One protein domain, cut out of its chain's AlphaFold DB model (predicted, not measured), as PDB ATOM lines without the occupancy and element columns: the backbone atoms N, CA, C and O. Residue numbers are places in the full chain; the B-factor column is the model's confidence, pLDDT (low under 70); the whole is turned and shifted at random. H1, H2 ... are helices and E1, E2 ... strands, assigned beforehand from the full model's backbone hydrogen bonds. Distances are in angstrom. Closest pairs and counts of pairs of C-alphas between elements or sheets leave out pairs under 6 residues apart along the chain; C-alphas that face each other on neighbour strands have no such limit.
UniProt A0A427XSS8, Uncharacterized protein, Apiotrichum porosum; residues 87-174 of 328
ATOM      1  N   SER A  87       4.436 -32.785  14.343       93.12
ATOM      2  CA  SER A  87       4.411 -33.011  12.894       93.12
ATOM      3  C   SER A  87       4.633 -34.476  12.506       93.12
ATOM      4  O   SER A  87       3.939 -34.965  11.619       93.12
ATOM      5  N   LEU A  88       5.547 -35.190  13.175       95.38
ATOM      6  CA  LEU A  88       5.802 -36.610  12.901       95.38
ATOM      7  C   LEU A  88       4.666 -37.500  13.418       95.38
ATOM      8  O   LEU A  88       4.304 -38.474  12.765       95.38
ATOM      9  N   VAL A  89       4.057 -37.144  14.553       95.94
ATOM     10  CA  VAL A  89       2.870 -37.854  15.059       95.94
ATOM     11  C   VAL A  89       1.680 -37.670  14.120       95.94
ATOM     12  O   VAL A  89       1.032 -38.648  13.760       95.94
ATOM     13  N   LEU A  90       1.426 -36.438  13.671       94.00
ATOM     14  CA  LEU A  90       0.382 -36.130  12.691       94.00
ATOM     15  C   LEU A  90       0.623 -36.848  11.357       94.00
ATOM     16  O   LEU A  90      -0.317 -37.305  10.717       94.00
ATOM     17  N   GLU A  91       1.882 -36.985  10.944       94.25
ATOM     18  CA  GLU A  91       2.232 -37.791   9.780       94.25
ATOM     19  C   GLU A  91       1.885 -39.272   9.965       94.25
ATOM     20  O   GLU A  91       1.324 -39.874   9.051       94.25
ATOM     21  N   ALA A  92       2.161 -39.837  11.141       94.69
ATOM     22  CA  ALA A  92       1.888 -41.238  11.445       94.69
ATOM     23  C   ALA A  92       0.382 -41.560  11.535       94.69
ATOM     24  O   ALA A  92      -0.053 -42.620  11.073       94.69
ATOM     25  N   ILE A  93      -0.435 -40.666  12.103       94.56
ATOM     26  CA  ILE A  93      -1.894 -40.876  12.187       94.56
ATOM     27  C   ILE A  93      -2.615 -40.580  10.864       94.56
ATOM     28  O   ILE A  93      -3.724 -41.048  10.670       94.56
ATOM     29  N   GLY A  94      -1.982 -39.894   9.913       84.25
ATOM     30  CA  GLY A  94      -2.562 -39.572   8.609       84.25
ATOM     31  C   GLY A  94      -2.433 -38.078   8.352       84.25
ATOM     32  O   GLY A  94      -3.023 -37.261   9.053       84.25
ATOM     33  N   ARG A  95      -1.601 -37.697   7.376       67.69
ATOM     34  CA  ARG A  95      -1.241 -36.290   7.149       67.69
ATOM     35  C   ARG A  95      -2.484 -35.414   6.900       67.69
ATOM     36  O   ARG A  95      -3.051 -35.454   5.818       67.69
ATOM     37  N   SER A  96      -2.776 -34.571   7.893       73.00
ATOM     38  CA  SER A  96      -3.753 -33.471   7.954       73.00
ATOM     39  C   SER A  96      -5.225 -33.870   7.752       73.00
ATOM     40  O   SER A  96      -5.608 -34.235   6.643       73.00
ATOM     41  N   PRO A  97      -6.096 -33.707   8.767       79.75
ATOM     42  CA  PRO A  97      -7.534 -33.775   8.544       79.75
ATOM     43  C   PRO A  97      -8.004 -32.638   7.631       79.75
ATOM     44  O   PRO A  97      -7.319 -31.623   7.444       79.75
ATOM     45  N   THR A  98      -9.196 -32.812   7.063       83.00
ATOM     46  CA  THR A  98      -9.844 -31.780   6.252       83.00
ATOM     47  C   THR A  98     -10.407 -30.716   7.183       83.00
ATOM     48  O   THR A  98     -11.404 -30.951   7.858       83.00
ATOM     49  N   PHE A  99      -9.769 -29.547   7.242       84.81
ATOM     50  CA  PHE A  99     -10.258 -28.447   8.068       84.81
ATOM     51  C   PHE A  99     -11.288 -27.590   7.334       84.81
ATOM     52  O   PHE A  99     -11.094 -27.224   6.174       84.81
ATOM     53  N   THR A 100     -12.360 -27.225   8.032       76.19
ATOM     54  CA  THR A 100     -13.354 -26.253   7.572       76.19
ATOM     55  C   THR A 100     -13.477 -25.097   8.557       76.19
ATOM     56  O   THR A 100     -13.374 -25.273   9.768       76.19
ATOM     57  N   GLY A 101     -13.689 -23.889   8.033       60.88
ATOM     58  CA  GLY A 101     -13.556 -22.658   8.816       60.88
ATOM     59  C   GLY A 101     -12.148 -22.062   8.718       60.88
ATOM     60  O   GLY A 101     -11.255 -22.632   8.094       60.88
ATOM     61  N   GLY A 102     -11.974 -20.842   9.233       62.38
ATOM     62  CA  GLY A 102     -10.714 -20.097   9.134       62.38
ATOM     63  C   GLY A 102      -9.539 -20.762   9.866       62.38
ATOM     64  O   GLY A 102      -9.695 -21.747  10.575       62.38
ATOM     65  N   ALA A 103      -8.340 -20.189   9.728       70.75
ATOM     66  CA  ALA A 103      -7.112 -20.724  10.333       70.75
ATOM     67  C   ALA A 103      -7.097 -20.708  11.879       70.75
ATOM     68  O   ALA A 103      -6.225 -21.331  12.493       70.75
ATOM     69  N   GLU A 104      -8.023 -19.983  12.517       80.38
ATOM     70  CA  GLU A 104      -8.113 -19.896  13.974       80.38
ATOM     71  C   GLU A 104      -8.393 -21.283  14.572       80.38
ATOM     72  O   GLU A 104      -9.271 -22.016  14.131       80.38
ATOM     73  N   GLY A 105      -7.580 -21.684  15.548       79.44
ATOM     74  CA  GLY A 105      -7.745 -22.942  16.273       79.44
ATOM     75  C   GLY A 105      -7.293 -24.224  15.573       79.44
ATOM     76  O   GLY A 105      -7.058 -25.215  16.263       79.44
ATOM     77  N   THR A 106      -7.027 -24.199  14.262       86.81
ATOM     78  CA  THR A 106      -6.475 -25.356  13.524       86.81
ATOM     79  C   THR A 106      -5.198 -25.888  14.188       86.81
ATOM     80  O   THR A 106      -5.072 -27.083  14.449       86.81
ATOM     81  N   GLY A 107      -4.261 -24.999  14.538       87.81
ATOM     82  CA  GLY A 107      -3.024 -25.386  15.226       87.81
ATOM     83  C   GLY A 107      -3.255 -25.989  16.618       87.81
ATOM     84  O   GLY A 107      -2.547 -26.921  16.994       87.81
ATOM     85  N   SER A 108      -4.261 -25.504  17.358       89.38
ATOM     86  CA  SER A 108      -4.615 -26.027  18.689       89.38
ATOM     87  C   SER A 108      -5.185 -27.442  18.596       89.38
ATOM     88  O   SER A 108      -4.748 -28.340  19.320       89.38
ATOM     89  N   ILE A 109      -6.094 -27.678  17.643       91.25
ATOM     90  CA  ILE A 109      -6.661 -29.008  17.392       91.25
ATOM     91  C   ILE A 109      -5.568 -29.975  16.950       91.25
ATOM     92  O   ILE A 109      -5.435 -31.041  17.539       91.25
ATOM     93  N   LEU A 110      -4.744 -29.603  15.968       92.06
ATOM     94  CA  LEU A 110      -3.646 -30.451  15.491       92.06
ATOM     95  C   LEU A 110      -2.665 -30.813  16.615       92.06
ATOM     96  O   LEU A 110      -2.220 -31.957  16.715       92.06
ATOM     97  N   ASN A 111      -2.348 -29.854  17.488       92.00
ATOM     98  CA  ASN A 111      -1.540 -30.128  18.668       92.00
ATOM     99  C   ASN A 111      -2.241 -31.112  19.617       92.00
ATOM    100  O   ASN A 111      -1.625 -32.074  20.065       92.00
ATOM    101  N   THR A 112      -3.531 -30.910  19.872       93.94
ATOM    102  CA  THR A 112      -4.347 -31.762  20.746       93.94
ATOM    103  C   THR A 112      -4.473 -33.190  20.205       93.94
ATOM    104  O   THR A 112      -4.254 -34.135  20.956       93.94
ATOM    105  N   MET A 113      -4.717 -33.369  18.903       95.12
ATOM    106  CA  MET A 113      -4.743 -34.683  18.243       95.12
ATOM    107  C   MET A 113      -3.394 -35.402  18.364       95.12
ATOM    108  O   MET A 113      -3.347 -36.589  18.675       95.12
ATOM    109  N   SER A 114      -2.285 -34.678  18.168       94.88
ATOM    110  CA  SER A 114      -0.936 -35.220  18.372       94.88
ATOM    111  C   SER A 114      -0.717 -35.669  19.819       94.88
ATOM    112  O   SER A 114      -0.219 -36.767  20.058       94.88
ATOM    113  N   LEU A 115      -1.111 -34.851  20.801       94.81
ATOM    114  CA  LEU A 115      -0.991 -35.203  22.216       94.81
ATOM    115  C   LEU A 115      -1.845 -36.425  22.571       94.81
ATOM    116  O   LEU A 115      -1.344 -37.320  23.245       94.81
ATOM    117  N   LEU A 116      -3.086 -36.497  22.080       95.31
ATOM    118  CA  LEU A 116      -3.977 -37.645  22.275       95.31
ATOM    119  C   LEU A 116      -3.372 -38.927  21.695       95.31
ATOM    120  O   LEU A 116      -3.278 -39.926  22.403       95.31
ATOM    121  N   ALA A 117      -2.877 -38.890  20.455       95.81
ATOM    122  CA  ALA A 117      -2.261 -40.051  19.809       95.81
ATOM    123  C   ALA A 117      -1.045 -40.597  20.583       95.81
ATOM    124  O   ALA A 117      -0.805 -41.804  20.602       95.81
ATOM    125  N   LYS A 118      -0.291 -39.728  21.268       94.62
ATOM    126  CA  LYS A 118       0.820 -40.149  22.134       94.62
ATOM    127  C   LYS A 118       0.360 -40.853  23.411       94.62
ATOM    128  O   LYS A 118       1.117 -41.661  23.940       94.62
ATOM    129  N   LEU A 119      -0.847 -40.569  23.911       91.06
ATOM    130  CA  LEU A 119      -1.337 -41.162  25.159       91.06
ATOM    131  C   LEU A 119      -1.579 -42.668  25.035       91.06
ATOM    132  O   LEU A 119      -1.208 -43.408  25.941       91.06
ATOM    133  N   SER A 120      -2.208 -43.132  23.950       91.75
ATOM    134  CA  SER A 120      -2.630 -44.534  23.810       91.75
ATOM    135  C   SER A 120      -2.830 -44.971  22.360       91.75
ATOM    136  O   SER A 120      -3.005 -44.142  21.465       91.75
ATOM    137  N   ALA A 121      -2.825 -46.293  22.125       93.81
ATOM    138  CA  ALA A 121      -3.122 -46.859  20.805       93.81
ATOM    139  C   ALA A 121      -4.539 -46.502  20.376       93.81
ATOM    140  O   ALA A 121      -4.761 -46.123  19.233       93.81
ATOM    141  N   THR A 122      -5.476 -46.570  21.321       93.31
ATOM    142  CA  THR A 122      -6.881 -46.224  21.134       93.31
ATOM    143  C   THR A 122      -7.041 -44.853  20.486       93.31
ATOM    144  O   THR A 122      -7.680 -44.756  19.444       93.31
ATOM    145  N   HIS A 123      -6.395 -43.818  21.031       95.44
ATOM    146  CA  HIS A 123      -6.474 -42.470  20.464       95.44
ATOM    147  C   HIS A 123      -5.721 -42.333  19.140       95.44
ATOM    148  O   HIS A 123      -6.174 -41.629  18.244       95.44
ATOM    149  N   ALA A 124      -4.586 -43.012  18.964       96.31
ATOM    150  CA  ALA A 124      -3.892 -42.992  17.676       96.31
ATOM    151  C   ALA A 124      -4.751 -43.614  16.556       96.31
ATOM    152  O   ALA A 124      -4.837 -43.049  15.464       96.31
ATOM    153  N   ILE A 125      -5.405 -44.749  16.834       96.25
ATOM    154  CA  ILE A 125      -6.325 -45.449  15.923       96.25
ATOM    155  C   ILE A 125      -7.559 -44.588  15.647       96.25
ATOM    156  O   ILE A 125      -7.917 -44.410  14.488       96.25
ATOM    157  N   GLU A 126      -8.170 -44.015  16.685       95.62
ATOM    158  CA  GLU A 126      -9.308 -43.092  16.583       95.62
ATOM    159  C   GLU A 126      -9.010 -41.950  15.612       95.62
ATOM    160  O   GLU A 126      -9.703 -41.795  14.607       95.62
ATOM    161  N   MET A 127      -7.936 -41.199  15.860       95.94
ATOM    162  CA  MET A 127      -7.586 -40.050  15.028       95.94
ATOM    163  C   MET A 127      -7.275 -40.484  13.592       95.94
ATOM    164  O   MET A 127      -7.712 -39.829  12.646       95.94
ATOM    165  N   ARG A 128      -6.563 -41.608  13.416       96.00
ATOM    166  CA  ARG A 128      -6.274 -42.166  12.089       96.00
ATOM    167  C   ARG A 128      -7.544 -42.511  11.327       96.00
ATOM    168  O   ARG A 128      -7.649 -42.172  10.149       96.00
ATOM    169  N   ASN A 129      -8.494 -43.160  11.986       94.94
ATOM    170  CA  ASN A 129      -9.757 -43.543  11.379       94.94
ATOM    171  C   ASN A 129     -10.540 -42.302  10.947       94.94
ATOM    172  O   ASN A 129     -10.866 -42.186   9.765       94.94
ATOM    173  N   VAL A 130     -10.727 -41.332  11.847       93.56
ATOM    174  CA  VAL A 130     -11.457 -40.089  11.554       93.56
ATOM    175  C   VAL A 130     -10.829 -39.314  10.393       93.56
ATOM    176  O   VAL A 130     -11.535 -38.895   9.473       93.56
ATOM    177  N   ILE A 131      -9.496 -39.195  10.368       92.50
ATOM    178  CA  ILE A 131      -8.772 -38.595   9.237       92.50
ATOM    179  C   ILE A 131      -9.025 -39.386   7.947       92.50
ATOM    180  O   ILE A 131      -9.315 -38.793   6.909       92.50
ATOM    181  N   SER A 132      -8.922 -40.718   7.995       92.25
ATOM    182  CA  SER A 132      -9.056 -41.580   6.814       92.25
ATOM    183  C   SER A 132     -10.464 -41.586   6.216       92.25
ATOM    184  O   SER A 132     -10.612 -41.716   5.001       92.25
ATOM    185  N   TRP A 133     -11.490 -41.399   7.047       91.06
ATOM    186  CA  TRP A 133     -12.875 -41.250   6.606       91.06
ATOM    187  C   TRP A 133     -13.139 -39.887   5.965       91.06
ATOM    188  O   TRP A 133     -14.142 -39.713   5.278       91.06
ATOM    189  N   GLY A 134     -12.218 -38.931   6.128       89.50
ATOM    190  CA  GLY A 134     -12.348 -37.594   5.568       89.50
ATOM    191  C   GLY A 134     -13.400 -36.752   6.284       89.50
ATOM    192  O   GLY A 134     -13.990 -35.885   5.641       89.50
ATOM    193  N   VAL A 135     -13.628 -37.013   7.576       90.62
ATOM    194  CA  VAL A 135     -14.487 -36.192   8.439       90.62
ATOM    195  C   VAL A 135     -13.919 -34.777   8.487       90.62
ATOM    196  O   VAL A 135     -12.722 -34.570   8.716       90.62
ATOM    197  N   GLU A 136     -14.775 -33.790   8.245       91.19
ATOM    198  CA  GLU A 136     -14.385 -32.385   8.301       91.19
ATOM    199  C   GLU A 136     -14.221 -31.933   9.754       91.19
ATOM    200  O   GLU A 136     -15.057 -32.241  10.596       91.19
ATOM    201  N   ILE A 137     -13.182 -31.157  10.059       90.56
ATOM    202  CA  ILE A 137     -12.944 -30.625  11.406       90.56
ATOM    203  C   ILE A 137     -12.920 -29.102  11.355       90.56
ATOM    204  O   ILE A 137     -12.217 -28.513  10.543       90.56
ATOM    205  N   GLY A 138     -13.658 -28.441  12.233       88.94
ATOM    206  CA  GLY A 138     -13.681 -26.988  12.320       88.94
ATOM    207  C   GLY A 138     -13.712 -26.481  13.750       88.94
ATOM    208  O   GLY A 138     -13.914 -27.238  14.698       88.94
ATOM    209  N   VAL A 139     -13.524 -25.172  13.883       87.62
ATOM    210  CA  VAL A 139     -13.742 -24.431  15.128       87.62
ATOM    211  C   VAL A 139     -14.807 -23.381  14.868       87.62
ATOM    212  O   VAL A 139     -14.721 -22.645  13.883       87.62
ATOM    213  N   GLU A 140     -15.806 -23.312  15.741       84.94
ATOM    214  CA  GLU A 140     -16.781 -22.232  15.737       84.94
ATOM    215  C   GLU A 140     -16.105 -20.941  16.204       84.94
ATOM    216  O   GLU A 140     -15.574 -20.852  17.312       84.94
ATOM    217  N   SER A 141     -16.118 -19.947  15.320       75.44
ATOM    218  CA  SER A 141     -15.544 -18.625  15.561       75.44
ATOM    219  C   SER A 141     -16.365 -17.799  16.553       75.44
ATOM    220  O   SER A 141     -15.815 -16.939  17.246       75.44
ATOM    221  N   ASP A 142     -17.672 -18.059  16.648       80.00
ATOM    222  CA  ASP A 142     -18.530 -17.432  17.643       80.00
ATOM    223  C   ASP A 142     -18.287 -18.036  19.035       80.00
ATOM    224  O   ASP A 142     -18.793 -19.099  19.390       80.00
ATOM    225  N   ARG A 143     -17.539 -17.302  19.865       78.44
ATOM    226  CA  ARG A 143     -17.218 -17.678  21.253       78.44
ATOM    227  C   ARG A 143     -18.432 -17.728  22.189       78.44
ATOM    228  O   ARG A 143     -18.283 -18.157  23.330       78.44
ATOM    229  N   SER A 144     -19.610 -17.272  21.754       77.75
ATOM    230  CA  SER A 144     -20.855 -17.445  22.514       77.75
ATOM    231  C   SER A 144     -21.427 -18.861  22.401       77.75
ATOM    232  O   SER A 144     -22.192 -19.282  23.271       77.75
ATOM    233  N   VAL A 145     -21.018 -19.620  21.379       77.44
ATOM    234  CA  VAL A 145     -21.311 -21.047  21.267       77.44
ATOM    235  C   VAL A 145     -20.394 -21.794  22.224       77.44
ATOM    236  O   VAL A 145     -19.176 -21.770  22.082       77.44
ATOM    237  N   THR A 146     -20.976 -22.460  23.217       76.69
ATOM    238  CA  THR A 146     -20.223 -23.186  24.254       76.69
ATOM    239  C   THR A 146     -20.146 -24.688  24.003       76.69
ATOM    240  O   THR A 146     -19.343 -25.379  24.624       76.69
ATOM    241  N   SER A 147     -20.963 -25.205  23.087       77.56
ATOM    242  CA  SER A 147     -21.044 -26.633  22.777       77.56
ATOM    243  C   SER A 147     -20.251 -26.962  21.517       77.56
ATOM    244  O   SER A 147     -20.277 -26.204  20.548       77.56
ATOM    245  N   SER A 148     -19.537 -28.079  21.560       81.69
ATOM    246  CA  SER A 148     -18.989 -28.720  20.368       81.69
ATOM    247  C   SER A 148     -20.056 -29.643  19.777       81.69
ATOM    248  O   SER A 148     -20.981 -30.042  20.484       81.69
ATOM    249  N   PHE A 149     -19.969 -29.913  18.479       82.44
ATOM    250  CA  PHE A 149     -20.969 -30.708  17.780       82.44
ATOM    251  C   PHE A 149     -20.334 -31.627  16.745       82.44
ATOM    252  O   PHE A 149     -19.531 -31.184  15.918       82.44
ATOM    253  N   TYR A 150     -20.814 -32.864  16.710       80.88
ATOM    254  CA  TYR A 150     -20.709 -33.739  15.555       80.88
ATOM    255  C   TYR A 150     -21.996 -33.689  14.722       80.88
ATOM    256  O   TYR A 150     -23.103 -33.850  15.237       80.88
ATOM    257  N   TYR A 151     -21.847 -33.499  13.415       75.25
ATOM    258  CA  TYR A 151     -22.923 -33.572  12.436       75.25
ATOM    259  C   TYR A 151     -22.738 -34.836  11.598       75.25
ATOM    260  O   TYR A 151     -21.756 -34.952  10.857       75.25
ATOM    261  N   THR A 152     -23.697 -35.759  11.708       71.56
ATOM    262  CA  THR A 152     -23.781 -36.953  10.859       71.56
ATOM    263  C   THR A 152     -23.938 -36.538   9.399       71.56
ATOM    264  O   THR A 152     -24.499 -35.484   9.084       71.56
ATOM    265  N   GLY A 153     -23.376 -37.335   8.492       59.88
ATOM    266  CA  GLY A 153     -23.162 -36.887   7.125       59.88
ATOM    267  C   GLY A 153     -24.432 -36.679   6.295       59.88
ATOM    268  O   GLY A 153     -24.918 -37.604   5.651       59.88
ATOM    269  N   GLU A 154     -24.912 -35.435   6.218       54.91
ATOM    270  CA  GLU A 154     -25.933 -34.977   5.269       54.91
ATOM    271  C   GLU A 154     -25.521 -33.654   4.586       54.91
ATOM    272  O   GLU A 154     -24.787 -32.823   5.128       54.91
ATOM    273  N   GLY A 155     -25.983 -33.435   3.347       56.03
ATOM    274  CA  GLY A 155     -25.748 -32.185   2.612       56.03
ATOM    275  C   GLY A 155     -24.273 -31.928   2.261       56.03
ATOM    276  O   GLY A 155     -23.668 -32.687   1.503       56.03
ATOM    277  N   SER A 156     -23.708 -30.814   2.742       49.53
ATOM    278  CA  SER A 156     -22.305 -30.436   2.497       49.53
ATOM    279  C   SER A 156     -21.297 -31.268   3.295       49.53
ATOM    280  O   SER A 156     -20.139 -31.299   2.905       49.53
ATOM    281  N   ALA A 157     -21.724 -31.968   4.352       57.03
ATOM    282  CA  ALA A 157     -20.868 -32.765   5.229       57.03
ATOM    283  C   ALA A 157     -20.920 -34.260   4.863       57.03
ATOM    284  O   ALA A 157     -21.209 -35.097   5.704       57.03
ATOM    285  N   LYS A 158     -20.690 -34.629   3.595       67.94
ATOM    286  CA  LYS A 158     -20.911 -36.013   3.107       67.94
ATOM    287  C   LYS A 158     -20.168 -37.108   3.887       67.94
ATOM    288  O   LYS A 158     -20.608 -38.251   3.862       67.94
ATOM    289  N   ASN A 159     -19.071 -36.751   4.546       82.12
ATOM    290  CA  ASN A 159     -18.242 -37.652   5.340       82.12
ATOM    291  C   ASN A 159     -18.305 -37.330   6.846       82.12
ATOM    292  O   ASN A 159     -17.368 -37.652   7.559       82.12
ATOM    293  N   GLY A 160     -19.343 -36.626   7.308       87.06
ATOM    294  CA  GLY A 160     -19.436 -36.121   8.679       87.06
ATOM    295  C   GLY A 160     -18.634 -34.833   8.908       87.06
ATOM    296  O   GLY A 160     -17.717 -34.492   8.150       87.06
ATOM    297  N   LYS A 161     -19.002 -34.084   9.952       89.44
ATOM    298  CA  LYS A 161     -18.322 -32.841  10.344       89.44
ATOM    299  C   LYS A 161     -18.296 -32.668  11.857       89.44
ATOM    300  O   LYS A 161     -19.339 -32.697  12.495       89.44
ATOM    301  N   ILE A 162     -17.123 -32.388  12.409       90.75
ATOM    302  CA  ILE A 162     -16.918 -31.980  13.798       90.75
ATOM    303  C   ILE A 162     -16.701 -30.468  13.838       90.75
ATOM    304  O   ILE A 162     -15.841 -29.936  13.134       90.75
ATOM    305  N   VAL A 163     -17.454 -29.764  14.678       89.50
ATOM    306  CA  VAL A 163     -17.261 -28.341  14.965       89.50
ATOM    307  C   VAL A 163     -17.018 -28.170  16.454       89.50
ATOM    308  O   VAL A 163     -17.914 -28.360  17.269       89.50
ATOM    309  N   PHE A 164     -15.802 -27.779  16.809       90.31
ATOM    310  CA  PHE A 164     -15.440 -27.491  18.188       90.31
ATOM    311  C   PHE A 164     -15.818 -26.064  18.569       90.31
ATOM    312  O   PHE A 164     -15.514 -25.136  17.821       90.31
ATOM    313  N   SER A 165     -16.396 -25.848  19.749       88.25
ATOM    314  CA  SER A 165     -16.516 -24.482  20.261       88.25
ATOM    315  C   SER A 165     -15.140 -23.913  20.610       88.25
ATOM    316  O   SER A 165     -14.305 -24.583  21.230       88.25
ATOM    317  N   ALA A 166     -14.899 -22.645  20.266       85.75
ATOM    318  CA  ALA A 166     -13.668 -21.953  20.643       85.75
ATOM    319  C   ALA A 166     -13.424 -21.972  22.165       85.75
ATOM    320  O   ALA A 166     -12.282 -22.130  22.600       85.75
ATOM    321  N   SER A 167     -14.482 -21.897  22.981       82.94
ATOM    322  CA  SER A 167     -14.357 -21.969  24.441       82.94
ATOM    323  C   SER A 167     -13.766 -23.298  24.924       82.94
ATOM    324  O   SER A 167     -13.050 -23.318  25.921       82.94
ATOM    325  N   ASN A 168     -14.038 -24.400  24.217       82.44
ATOM    326  CA  ASN A 168     -13.581 -25.733  24.608       82.44
ATOM    327  C   ASN A 168     -12.151 -26.036  24.148       82.44
ATOM    328  O   ASN A 168     -11.443 -26.747  24.856       82.44
ATOM    329  N   VAL A 169     -11.721 -25.507  22.993       85.00
ATOM    330  CA  VAL A 169     -10.424 -25.874  22.375       85.00
ATOM    331  C   VAL A 169      -9.389 -24.746  22.295       85.00
ATOM    332  O   VAL A 169      -8.230 -25.012  21.963       85.00
ATOM    333  N   LEU A 170      -9.781 -23.496  22.563       85.50
ATOM    334  CA  LEU A 170      -8.880 -22.330  22.569       85.50
ATOM    335  C   LEU A 170      -8.756 -21.686  23.947       85.50
ATOM    336  O   LEU A 170      -7.656 -21.286  24.321       85.50
ATOM    337  N   ASP A 171      -9.863 -21.589  24.686       83.50
ATOM    338  CA  ASP A 171      -9.895 -20.884  25.977       83.50
ATOM    339  C   ASP A 171      -9.801 -21.829  27.185       83.50
ATOM    340  O   ASP A 171      -9.494 -21.395  28.297       83.50
ATOM    341  N   GLY A 172     -10.064 -23.120  26.970       77.75
ATOM    342  CA  GLY A 172      -9.973 -24.167  27.982       77.75
ATOM    343  C   GLY A 172      -8.535 -24.589  28.297       77.75
ATOM    344  O   GLY A 172      -7.574 -24.229  27.617       77.75
ATOM    345  N   SER A 173      -8.375 -25.410  29.338       87.75
ATOM    346  CA  SER A 173      -7.087 -26.063  29.602       87.75
ATOM    347  C   SER A 173      -6.764 -27.097  28.510       87.75
ATOM    348  O   SER A 173      -7.654 -27.595  27.818       87.75
ATOM    349  N   GLN A 174      -5.487 -27.471  28.363       87.81
ATOM    350  CA  GLN A 174      -5.093 -28.526  27.416       87.81
ATOM    351  C   GLN A 174      -5.749 -29.875  27.753       87.81
ATOM    352  O   GLN A 174      -6.096 -30.626  26.847       87.81
TER     353      GLN A 174
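AT A GLANCE: This is residues 87 to 174 of the 328 residues of an uncharacterized protein of Apiotrichum porosum (UniProt A0A427XSS8). A small twisted sheet of four short strands makes one side of this domain, and a V of two helices, H2 and H3, makes the other, its open end toward the sheet and the short helix H1 packed on both its arms. The one-turn helix H4 follows straight on from strand E4 at one end of the sheet. The printed part has 88 residues, with four named helices and four named strands in the order H1 E1 H2 H3 E2 E3 E4 H4. The sheet is mixed, in the order E1 E2 E4 E3, and the class is mixed, helices and strands. The whole is compact, with a radius of gyration of the C-alphas of 12.7 A and spans of 34 by 32 by 21 A.

IN THESE COORDINATES: Find C-alpha 87 at (4.411, -33.011, 12.894), where H1 begins; it runs to residue 93. Next comes E1, residues 98 to 100. At C-alpha 106, (-6.475, -25.356, 13.524), H2 begins and runs 20.3 A to residue 119. H3, residues 121 to 133, covers 18.1 A. Then look for E2 at residues 136 to 140, 12.8 A long, E3 at 149 to 151, and E4 at 161 to 165, 13.1 A long. H4, residues 166 to 169, ends at C-alpha 169, (-10.424, -25.874, 22.375).

HOW THE PARTS SIT: Start at H1: it touches H2 at a steep tilt of 64 degrees, the closest C-alphas being those of Val 89 and Ser 114, 5.7 A apart. It also touches H3, about perpendicular at 82 degrees, with the C-alphas of Ile 93 and Arg 128 closest at 4.6 A. H2 and H3 form a helical hairpin, opposite ways at 41 degrees, a steep tilt; residues 113 to 118 of H2 touch residues 123 to 127 of H3, with the C-alphas of Ala 117 and Ala 124 closest at 4.0 A. H2 only grazes the sheet with residues 106 to 109, and H3 only grazes it with residues 130 to 133. In the sheet, E1 and E2 are parallel, with N 100 and O 137 at 2.8 A; E1, H2, H3 and E2 form a strand-helix-strand unit, two parallel neighbour strands with helices between, whose crossover is left-handed. E2 and E4 are parallel, with N 138 and O 162 at 2.8 A. E3 and E4 form an antiparallel hairpin, with N 149 and O 163 at 2.8 A. H4 only grazes the sheet with residues 166 to 169. In H1, H2 and H3 every O i to N i+4 pair is within hydrogen-bond range; H4 is too short for such a pair.

THE WHOLE: The C-alphas of Ala 92 and Ser 144 are the two farthest apart, 34.7 A. The printed part has no cut and no long link. The mean pLDDT of the printed part is 84.7; look for values under 70 at residue 95, residues 101 to 102 and residues 153 to 158.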